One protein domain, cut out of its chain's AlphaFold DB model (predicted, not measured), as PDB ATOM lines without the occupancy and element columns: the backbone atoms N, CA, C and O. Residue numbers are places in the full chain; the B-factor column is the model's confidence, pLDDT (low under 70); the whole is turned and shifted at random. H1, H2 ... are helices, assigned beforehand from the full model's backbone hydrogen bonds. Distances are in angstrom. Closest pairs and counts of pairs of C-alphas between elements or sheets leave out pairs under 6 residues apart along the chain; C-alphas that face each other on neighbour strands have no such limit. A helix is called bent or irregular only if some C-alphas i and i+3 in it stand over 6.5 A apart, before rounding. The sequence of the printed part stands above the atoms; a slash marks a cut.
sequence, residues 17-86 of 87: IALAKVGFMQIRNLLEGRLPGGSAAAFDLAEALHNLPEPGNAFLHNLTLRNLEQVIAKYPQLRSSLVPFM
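Overview. This is residues 17 to 86 of the 87 residues of an uncharacterized protein of Rhodocyclaceae bacterium (UniProt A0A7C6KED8). Four helices make an up-and-down bundle, each running against the one before it, and H3, the longest, sits in a ring of contacts that goes from H1 to H2 to H3 to H4 and back to H1. The first part of H3 and the link before it reach past the other three helices at one end of the bundle. The printed part has 70 residues with four named helices, H1 to H4 in chain order, and no named strand; the class is all helix. It is compact, with a radius of gyration of the C-alphas of 11.4 A, and elongated, spanning 37 by 21 by 19 A.

Along the chain. H3, residues 58 to 74, measures 24.6 A from C-alpha 58 at (-9.482, -31.852, 36.861) to C-alpha 74. H2 is residues 38 to 48, 15.8 A. H4 is residues 76 to 85, 15.2 A, ending at C-alpha 85 at (-0.156, -37.803, 46.996); it is irregular, with C-alphas 77 and 80 7.1 A apart. H1, residues 17 to 31, measures 21.3 A from C-alpha 17 at (-0.014, -27.636, 50.258).

Arrangement. H3 touches H2 with residues 64 to 71 alone, closest at the C-alphas of Asn 67 and Ala 48, 5.0 A; this hairpin has a shallow tilt of 21 degrees, opposite ways. H3 touches H4 with residues 68 to 72 alone, closest at the C-alphas of Ile 72 and Arg 79, 5.6 A, a hairpin at 24 degrees. H1 and H2, also a hairpin, touch at the C-alphas of Ile 27 and Ala 42, 4.7 A. H1 touches H4, closest at the C-alphas of Leu 19 and Phe 85, 6.5 A, at a shallow tilt of 11 degrees, opposite ways. H1 and H3 are apart, as are H2 and H4. In H1, H2 and H3 every O i to N i+4 pair is within hydrogen-bond range; in H4 2 of 6 are, beside 4 of 7 O i to N i+3 pairs.

Size, cuts and confidence. The C-alphas farthest apart, Gly 33 and Gly 56, are 36.7 A apart. The printed part has no cut; the link from H3 to H4 is tight, the other two are short. The mean pLDDT of the printed part is 94.2, and no printed residue is under 70.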
ATOM      1  N   ILE A  17      -0.979 -28.294  49.371       91.50
ATOM      2  CA  ILE A  17      -0.014 -27.636  50.258       91.50
ATOM      3  C   ILE A  17       0.986 -28.665  50.784       91.50
ATOM      4  O   ILE A  17       2.190 -28.393  50.813       91.50
ATOM      5  N   ALA A  18       0.516 -29.840  51.202       93.81
ATOM      6  CA  ALA A  18       1.398 -30.913  51.644       93.81
ATOM      7  C   ALA A  18       2.285 -31.428  50.498       93.81
ATOM      8  O   ALA A  18       3.495 -31.568  50.697       93.81
ATOM      9  N   LEU A  19       1.729 -31.606  49.294       94.12
ATOM     10  CA  LEU A  19       2.488 -31.981  48.098       94.12
ATOM     11  C   LEU A  19       3.575 -30.946  47.781       94.12
ATOM     12  O   LEU A  19       4.733 -31.317  47.600       94.12
ATOM     13  N   ALA A  20       3.238 -29.653  47.789       94.25
ATOM     14  CA  ALA A  20       4.206 -28.584  47.554       94.25
ATOM     15  C   ALA A  20       5.353 -28.628  48.576       94.25
ATOM     16  O   ALA A  20       6.526 -28.615  48.203       94.25
ATOM     17  N   LYS A  21       5.031 -28.743  49.873       96.81
ATOM     18  CA  LYS A  21       6.033 -28.830  50.948       96.81
ATOM     19  C   LYS A  21       6.974 -30.015  50.755       96.81
ATOM     20  O   LYS A  21       8.189 -29.849  50.847       96.81
ATOM     21  N   VAL A  22       6.425 -31.200  50.487       97.38
ATOM     22  CA  VAL A  22       7.234 -32.400  50.250       97.38
ATOM     23  C   VAL A  22       8.089 -32.231  48.999       97.38
ATOM     24  O   VAL A  22       9.293 -32.472  49.064       97.38
ATOM     25  N   GLY A  23       7.509 -31.733  47.908       96.94
ATOM     26  CA  GLY A  23       8.208 -31.430  46.663       96.94
ATOM     27  C   GLY A  23       9.418 -30.517  46.860       96.94
ATOM     28  O   GLY A  23      10.530 -30.886  46.482       96.94
ATOM     29  N   PHE A  24       9.248 -29.379  47.542       97.50
ATOM     30  CA  PHE A  24      10.349 -28.455  47.840       97.50
ATOM     31  C   PHE A  24      11.456 -29.098  48.679       97.50
ATOM     32  O   PHE A  24      12.641 -28.879  48.414       97.50
ATOM     33  N   MET A  25      11.100 -29.916  49.675       98.38
ATOM     34  CA  MET A  25      12.097 -30.639  50.466       98.38
ATOM     35  C   MET A  25      12.902 -31.619  49.610       98.38
ATOM     36  O   MET A  25      14.121 -31.688  49.769       98.38
ATOM     37  N   GLN A  26      12.252 -32.342  48.693       98.44
ATOM     38  CA  GLN A  26      12.944 -33.268  47.796       98.44
ATOM     39  C   GLN A  26      13.846 -32.532  46.803       98.44
ATOM     40  O   GLN A  26      15.002 -32.919  46.656       98.44
ATOM     41  N   ILE A  27      13.374 -31.434  46.199       98.56
ATOM     42  CA  ILE A  27      14.190 -30.573  45.325       98.56
ATOM     43  C   ILE A  27      15.461 -30.130  46.059       98.56
ATOM     44  O   ILE A  27      16.563 -30.315  45.547       98.56
ATOM     45  N   ARG A  28      15.336 -29.623  47.293       98.62
ATOM     46  CA  ARG A  28      16.504 -29.244  48.102       98.62
ATOM     47  C   ARG A  28      17.430 -30.433  48.362       98.62
ATOM     48  O   ARG A  28      18.634 -30.311  48.178       98.62
ATOM     49  N   ASN A  29      16.888 -31.578  48.776       98.56
ATOM     50  CA  ASN A  29      17.691 -32.765  49.075       98.56
ATOM     51  C   ASN A  29      18.467 -33.272  47.847       98.56
ATOM     52  O   ASN A  29      19.596 -33.731  47.999       98.56
ATOM     53  N   LEU A  30      17.889 -33.171  46.648       98.62
ATOM     54  CA  LEU A  30      18.557 -33.492  45.386       98.62
ATOM     55  C   LEU A  30      19.706 -32.517  45.094       98.62
ATOM     56  O   LEU A  30      20.806 -32.949  44.759       98.62
ATOM     57  N   LEU A  31      19.472 -31.212  45.268       98.56
ATOM     58  CA  LEU A  31      20.483 -30.171  45.042       98.56
ATOM     59  C   LEU A  31      21.635 -30.223  46.060       98.56
ATOM     60  O   LEU A  31      22.775 -29.942  45.708       98.56
ATOM     61  N   GLU A  32      21.355 -30.620  47.300       98.31
ATOM     62  CA  GLU A  32      22.357 -30.790  48.362       98.31
ATOM     63  C   GLU A  32      23.041 -32.171  48.336       98.31
ATOM     64  O   GLU A  32      23.842 -32.478  49.217       98.31
ATOM     65  N   GLY A  33      22.715 -33.034  47.365       96.81
ATOM     66  CA  GLY A  33      23.305 -34.371  47.241       96.81
ATOM     67  C   GLY A  33      22.891 -35.360  48.338       96.81
ATOM     68  O   GLY A  33      23.496 -36.421  48.472       96.81
ATOM     69  N   ARG A  34      21.845 -35.048  49.115       97.62
ATOM     70  CA  ARG A  34      21.241 -35.972  50.096       97.62
ATOM     71  C   ARG A  34      20.422 -37.073  49.426       97.62
ATOM     72  O   ARG A  34      20.160 -38.101  50.043       97.62
ATOM     73  N   LEU A  35      20.011 -36.846  48.180       96.69
ATOM     74  CA  LEU A  35      19.400 -37.839  47.304       96.69
ATOM     75  C   LEU A  35      20.150 -37.901  45.968       96.69
ATOM     76  O   LEU A  35      20.600 -36.864  45.472       96.69
ATOM     77  N   PRO A  36      20.263 -39.092  45.353       96.19
ATOM     78  CA  PRO A  36      20.846 -39.220  44.022       96.19
ATOM     79  C   PRO A  36      19.976 -38.512  42.973       96.19
ATOM     80  O   PRO A  36      18.769 -38.366  43.156       96.19
ATOM     81  N   GLY A  37      20.576 -38.106  41.852       95.94
ATOM     82  CA  GLY A  37      19.883 -37.476  40.716       95.94
ATOM     83  C   GLY A  37      20.222 -35.997  40.493       95.94
ATOM     84  O   GLY A  37      20.089 -35.514  39.369       95.94
ATOM     85  N   GLY A  38      20.723 -35.308  41.525       97.31
ATOM     86  CA  GLY A  38      21.274 -33.953  41.424       97.31
ATOM     87  C   GLY A  38      20.327 -32.948  40.761       97.31
ATOM     88  O   GLY A  38      19.104 -33.045  40.872       97.31
ATOM     89  N   SER A  39      20.894 -31.981  40.039       98.12
ATOM     90  CA  SER A  39      20.122 -30.905  39.404       98.12
ATOM     91  C   SER A  39      19.134 -31.393  38.341       98.12
ATOM     92  O   SER A  39      18.088 -30.776  38.183       98.12
ATOM     93  N   ALA A  40      19.420 -32.502  37.648       98.25
ATOM     94  CA  ALA A  40      18.510 -33.049  36.637       98.25
ATOM     95  C   ALA A  40      17.197 -33.537  37.267       98.25
ATOM     96  O   ALA A  40      16.119 -33.142  36.841       98.25
ATOM     97  N   ALA A  41      17.286 -34.330  38.338       98.00
ATOM     98  CA  ALA A  41      16.099 -34.785  39.059       98.00
ATOM     99  C   ALA A  41      15.346 -33.631  39.737       98.00
ATOM    100  O   ALA A  41      14.120 -33.651  39.818       98.00
ATOM    101  N   ALA A  42      16.076 -32.625  40.228       98.44
ATOM    102  CA  ALA A  42      15.477 -31.444  40.837       98.44
ATOM    103  C   ALA A  42      14.663 -30.629  39.820       98.44
ATOM    104  O   ALA A  42      13.568 -30.176  40.148       98.44
ATOM    105  N   PHE A  43      15.182 -30.473  38.598       98.25
ATOM    106  CA  PHE A  43      14.491 -29.785  37.510       98.25
ATOM    107  C   PHE A  43      13.220 -30.529  37.095       98.25
ATOM    108  O   PHE A  43      12.144 -29.938  37.117       98.25
ATOM    109  N   ASP A  44      13.320 -31.833  36.827       98.00
ATOM    110  CA  ASP A  44      12.173 -32.653  36.422       98.00
ATOM    111  C   ASP A  44      11.066 -32.660  37.492       98.00
ATOM    112  O   ASP A  44       9.877 -32.581  37.182       98.00
ATOM    113  N   LEU A  45      11.441 -32.714  38.778       97.75
ATOM    114  CA  LEU A  45      10.476 -32.628  39.873       97.75
ATOM    115  C   LEU A  45       9.837 -31.233  39.967       97.75
ATOM    116  O   LEU A  45       8.635 -31.133  40.201       97.75
ATOM    117  N   ALA A  46      10.609 -30.160  39.784       97.62
ATOM    118  CA  ALA A  46      10.068 -28.802  39.767       97.62
ATOM    119  C   ALA A  46       9.090 -28.592  38.600       97.62
ATOM    120  O   ALA A  46       8.044 -27.976  38.790       97.62
ATOM    121  N   GLU A  47       9.392 -29.143  37.422       96.25
ATOM    122  CA  GLU A  47       8.509 -29.112  36.254       96.25
ATOM    123  C   GLU A  47       7.206 -29.882  36.511       96.25
ATOM    124  O   GLU A  47       6.116 -29.358  36.273       96.25
ATOM    125  N   ALA A  48       7.291 -31.086  37.085       95.12
ATOM    126  CA  ALA A  48       6.112 -31.873  37.442       95.12
ATOM    127  C   ALA A  48       5.194 -31.153  38.444       95.12
ATOM    128  O   ALA A  48       3.974 -31.304  38.383       95.12
ATOM    129  N   LEU A  49       5.778 -30.349  39.335       94.44
ATOM    130  CA  LEU A  49       5.072 -29.554  40.338       94.44
ATOM    131  C   LEU A  49       4.700 -28.145  39.854       94.44
ATOM    132  O   LEU A  49       4.079 -27.403  40.607       94.44
ATOM    133  N   HIS A  50       5.043 -27.741  38.630       89.31
ATOM    134  CA  HIS A  50       4.726 -26.393  38.142       89.31
ATOM    135  C   HIS A  50       3.210 -26.150  38.051       89.31
ATOM    136  O   HIS A  50       2.733 -25.047  38.300       89.31
ATOM    137  N   ASN A  51       2.455 -27.207  37.748       80.88
ATOM    138  CA  ASN A  51       1.013 -27.185  37.523       80.88
ATOM    139  C   ASN A  51       0.236 -27.779  38.703       80.88
ATOM    140  O   ASN A  51      -0.660 -28.592  38.481       80.88
ATOM    141  N   LEU A  52       0.606 -27.414  39.940       84.88
ATOM    142  CA  LEU A  52      -0.029 -27.942  41.152       84.88
ATOM    143  C   LEU A  52      -1.567 -27.953  41.033       84.88
ATOM    144  O   LEU A  52      -2.142 -26.994  40.515       84.88
ATOM    145  N   PRO A  53      -2.244 -29.009  41.523       83.31
ATOM    146  CA  PRO A  53      -3.689 -29.127  41.398       83.31
ATOM    147  C   PRO A  53      -4.417 -27.920  41.999       83.31
ATOM    148  O   PRO A  53      -4.182 -27.539  43.144       83.31
ATOM    149  N   GLU A  54      -5.354 -27.354  41.245       82.19
ATOM    150  CA  GLU A  54      -6.241 -26.296  41.728       82.19
ATOM    151  C   GLU A  54      -7.647 -26.857  41.994       82.19
ATOM    152  O   GLU A  54      -8.125 -27.716  41.239       82.19
ATOM    153  N   PRO A  55      -8.359 -26.383  43.038       80.12
ATOM    154  CA  PRO A  55      -9.728 -26.811  43.302       80.12
ATOM    155  C   PRO A  55     -10.638 -26.614  42.082       80.12
ATOM    156  O   PRO A  55     -10.789 -25.508  41.573       80.12
ATOM    157  N   GLY A  56     -11.272 -27.697  41.627       80.31
ATOM    158  CA  GLY A  56     -12.169 -27.676  40.468       80.31
ATOM    159  C   GLY A  56     -11.480 -27.832  39.108       80.31
ATOM    160  O   GLY A  56     -12.178 -27.912  38.100       80.31
ATOM    161  N   ASN A  57     -10.146 -27.949  39.057       86.12
ATOM    162  CA  ASN A  57      -9.400 -28.136  37.814       86.12
ATOM    163  C   ASN A  57      -8.902 -29.583  37.647       86.12
ATOM    164  O   ASN A  57      -7.762 -29.930  37.961       86.12
ATOM    165  N   ALA A  58      -9.775 -30.436  37.107       86.75
ATOM    166  CA  ALA A  58      -9.482 -31.852  36.861       86.75
ATOM    167  C   ALA A  58      -8.304 -32.076  35.897       86.75
ATOM    168  O   ALA A  58      -7.595 -33.076  35.995       86.75
ATOM    169  N   PHE A  59      -8.097 -31.151  34.957       89.50
ATOM    170  CA  PHE A  59      -7.009 -31.240  33.992       89.50
ATOM    171  C   PHE A  59      -5.650 -31.092  34.681       89.50
ATOM    172  O   PHE A  59      -4.801 -31.967  34.522       89.50
ATOM    173  N   LEU A  60      -5.467 -30.042  35.493       88.88
ATOM    174  CA  LEU A  60      -4.220 -29.829  36.237       88.88
ATOM    175  C   LEU A  60      -3.956 -30.956  37.234       88.88
ATOM    176  O   LEU A  60      -2.819 -31.404  37.372       88.88
ATOM    177  N   HIS A  61      -5.012 -31.472  37.866       88.88
ATOM    178  CA  HIS A  61      -4.916 -32.638  38.736       88.88
ATOM    179  C   HIS A  61      -4.328 -33.855  38.002       88.88
ATOM    180  O   HIS A  61      -3.296 -34.395  38.402       88.88
ATOM    181  N   ASN A  62      -4.936 -34.252  36.881       90.25
ATOM    182  CA  ASN A  62      -4.497 -35.419  36.118       90.25
ATOM    183  C   ASN A  62      -3.115 -35.216  35.481       90.25
ATOM    184  O   ASN A  62      -2.326 -36.157  35.408       90.25
ATOM    185  N   LEU A  63      -2.806 -33.990  35.045       91.88
ATOM    186  CA  LEU A  63      -1.491 -33.634  34.520       91.88
ATOM    187  C   LEU A  63      -0.409 -33.754  35.599       91.88
ATOM    188  O   LEU A  63       0.623 -34.373  35.347       91.88
ATOM    189  N   THR A  64      -0.662 -33.232  36.803       92.00
ATOM    190  CA  THR A  64       0.259 -33.357  37.945       92.00
ATOM    191  C   THR A  64       0.530 -34.824  38.252       92.00
ATOM    192  O   THR A  64       1.688 -35.225  38.324       92.00
ATOM    193  N   LEU A  65      -0.519 -35.645  38.381       92.12
ATOM    194  CA  LEU A  65      -0.373 -37.072  38.679       92.12
ATOM    195  C   LEU A  65       0.481 -37.789  37.634       92.12
ATOM    196  O   LEU A  65       1.462 -38.444  37.986       92.12
ATOM    197  N   ARG A  66       0.172 -37.592  36.348       94.69
ATOM    198  CA  ARG A  66       0.934 -38.183  35.243       94.69
ATOM    199  C   ARG A  66       2.403 -37.756  35.263       94.69
ATOM    200  O   ARG A  66       3.285 -38.576  35.013       94.69
ATOM    201  N   ASN A  67       2.682 -36.488  35.551       95.62
ATOM    202  CA  ASN A  67       4.053 -35.989  35.609       95.62
ATOM    203  C   ASN A  67       4.811 -36.580  36.810       95.62
ATOM    204  O   ASN A  67       5.966 -36.978  36.671       95.62
ATOM    205  N   LEU A  68       4.158 -36.718  37.970       95.38
ATOM    206  CA  LEU A  68       4.751 -37.368  39.142       95.38
ATOM    207  C   LEU A  68       5.034 -38.858  38.897       95.38
ATOM    208  O   LEU A  68       6.088 -39.344  39.306       95.38
ATOM    209  N   GLU A  69       4.161 -39.575  38.183       95.94
ATOM    210  CA  GLU A  69       4.422 -40.960  37.759       95.94
ATOM    211  C   GLU A  69       5.691 -41.063  36.906       95.94
ATOM    212  O   GLU A  69       6.534 -41.929  37.154       95.94
ATOM    213  N   GLN A  70       5.863 -40.157  35.939       97.12
ATOM    214  CA  GLN A  70       7.049 -40.119  35.078       97.12
ATOM    215  C   GLN A  70       8.322 -39.805  35.869       97.12
ATOM    216  O   GLN A  70       9.342 -40.475  35.688       97.12
ATOM    217  N   VAL A  71       8.252 -38.840  36.790       97.31
ATOM    218  CA  VAL A  71       9.364 -38.502  37.687       97.31
ATOM    219  C   VAL A  71       9.753 -39.703  38.543       97.31
ATOM    220  O   VAL A  71      10.934 -40.018  38.637       97.31
ATOM    221  N   ILE A  72       8.794 -40.421  39.130       97.38
ATOM    222  CA  ILE A  72       9.075 -41.599  39.967       97.38
ATOM    223  C   ILE A  72       9.644 -42.752  39.140       97.38
ATOM    224  O   ILE A  72      10.550 -43.443  39.607       97.38
ATOM    225  N   ALA A  73       9.144 -42.964  37.921       97.69
ATOM    226  CA  ALA A  73       9.681 -43.979  37.022       97.69
ATOM    227  C   ALA A  73      11.156 -43.703  36.678       97.69
ATOM    228  O   ALA A  73      11.958 -44.634  36.619       97.69
ATOM    229  N   LYS A  74      11.523 -42.427  36.502       98.06
ATOM    230  CA  LYS A  74      12.899 -41.992  36.220       98.06
ATOM    231  C   LYS A  74      13.787 -41.936  37.472       98.06
ATOM    232  O   LYS A  74      14.979 -42.220  37.387       98.06
ATOM    233  N   TYR A  75      13.211 -41.606  38.629       97.88
ATOM    234  CA  TYR A  75      13.900 -41.395  39.907       97.88
ATOM    235  C   TYR A  75      13.205 -42.149  41.061       97.88
ATOM    236  O   TYR A  75      12.541 -41.536  41.909       97.88
ATOM    237  N   PRO A  76      13.369 -43.485  41.149       97.31
ATOM    238  CA  PRO A  76      12.641 -44.325  42.106       97.31
ATOM    239  C   PRO A  76      12.842 -43.962  43.585       97.31
ATOM    240  O   PRO A  76      11.973 -44.240  44.410       97.31
ATOM    241  N   GLN A  77      13.953 -43.311  43.935       96.56
ATOM    242  CA  GLN A  77      14.240 -42.819  45.286       96.56
ATOM    243  C   GLN A  77      13.211 -41.799  45.800       96.56
ATOM    244  O   GLN A  77      13.068 -41.633  47.008       96.56
ATOM    245  N   LEU A  78      12.473 -41.132  44.905       97.56
ATOM    246  CA  LEU A  78      11.438 -40.162  45.270       97.56
ATOM    247  C   LEU A  78      10.095 -40.822  45.621       97.56
ATOM    248  O   LEU A  78       9.221 -40.181  46.207       97.56
ATOM    249  N   ARG A  79       9.927 -42.114  45.300       96.44
ATOM    250  CA  ARG A  79       8.656 -42.845  45.409       96.44
ATOM    251  C   ARG A  79       8.033 -42.758  46.798       96.44
ATOM    252  O   ARG A  79       6.848 -42.463  46.913       96.44
ATOM    253  N   SER A  80       8.818 -43.002  47.846       95.25
ATOM    254  CA  SER A  80       8.324 -43.028  49.231       95.25
ATOM    255  C   SER A  80       7.745 -41.687  49.681       95.25
ATOM    256  O   SER A  80       6.830 -41.662  50.498       95.25
ATOM    257  N   SER A  81       8.256 -40.583  49.132       95.56
ATOM    258  CA  SER A  81       7.808 -39.232  49.471       95.56
ATOM    259  C   SER A  81       6.619 -38.776  48.625       95.56
ATOM    260  O   SER A  81       5.819 -37.980  49.101       95.56
ATOM    261  N   LEU A  82       6.494 -39.257  47.383       94.69
ATOM    262  CA  LEU A  82       5.526 -38.731  46.413       94.69
ATOM    263  C   LEU A  82       4.272 -39.601  46.234       94.69
ATOM    264  O   LEU A  82       3.188 -39.052  46.065       94.69
ATOM    265  N   VAL A  83       4.376 -40.932  46.342       94.06
ATOM    266  CA  VAL A  83       3.225 -41.852  46.195       94.06
ATOM    267  C   VAL A  83       2.043 -41.546  47.128       94.06
ATOM    268  O   VAL A  83       0.912 -41.710  46.675       94.06
ATOM    269  N   PRO A  84       2.229 -41.071  48.380       93.69
ATOM    270  CA  PRO A  84       1.098 -40.701  49.237       93.69
ATOM    271  C   PRO A  84       0.168 -39.626  48.651       93.69
ATOM    272  O   PRO A  84      -0.965 -39.509  49.100       93.69
ATOM    273  N   PHE A  85       0.626 -38.852  47.662       89.81
ATOM    274  CA  PHE A  85      -0.156 -37.803  46.996       89.81
ATOM    275  C   PHE A  85      -0.775 -38.250  45.668       89.81
ATOM    276  O   PHE A  85      -1.334 -37.427  44.951       89.81
ATOM    277  N   MET A  86      -0.631 -39.528  45.312       85.25
ATOM    278  CA  MET A  86      -1.044 -40.076  44.018       85.25
ATOM    279  C   MET A  86      -2.248 -41.025  44.119       85.25
ATOM    280  O   MET A  86      -2.503 -41.790  43.192       85.25
TER     281      MET A  86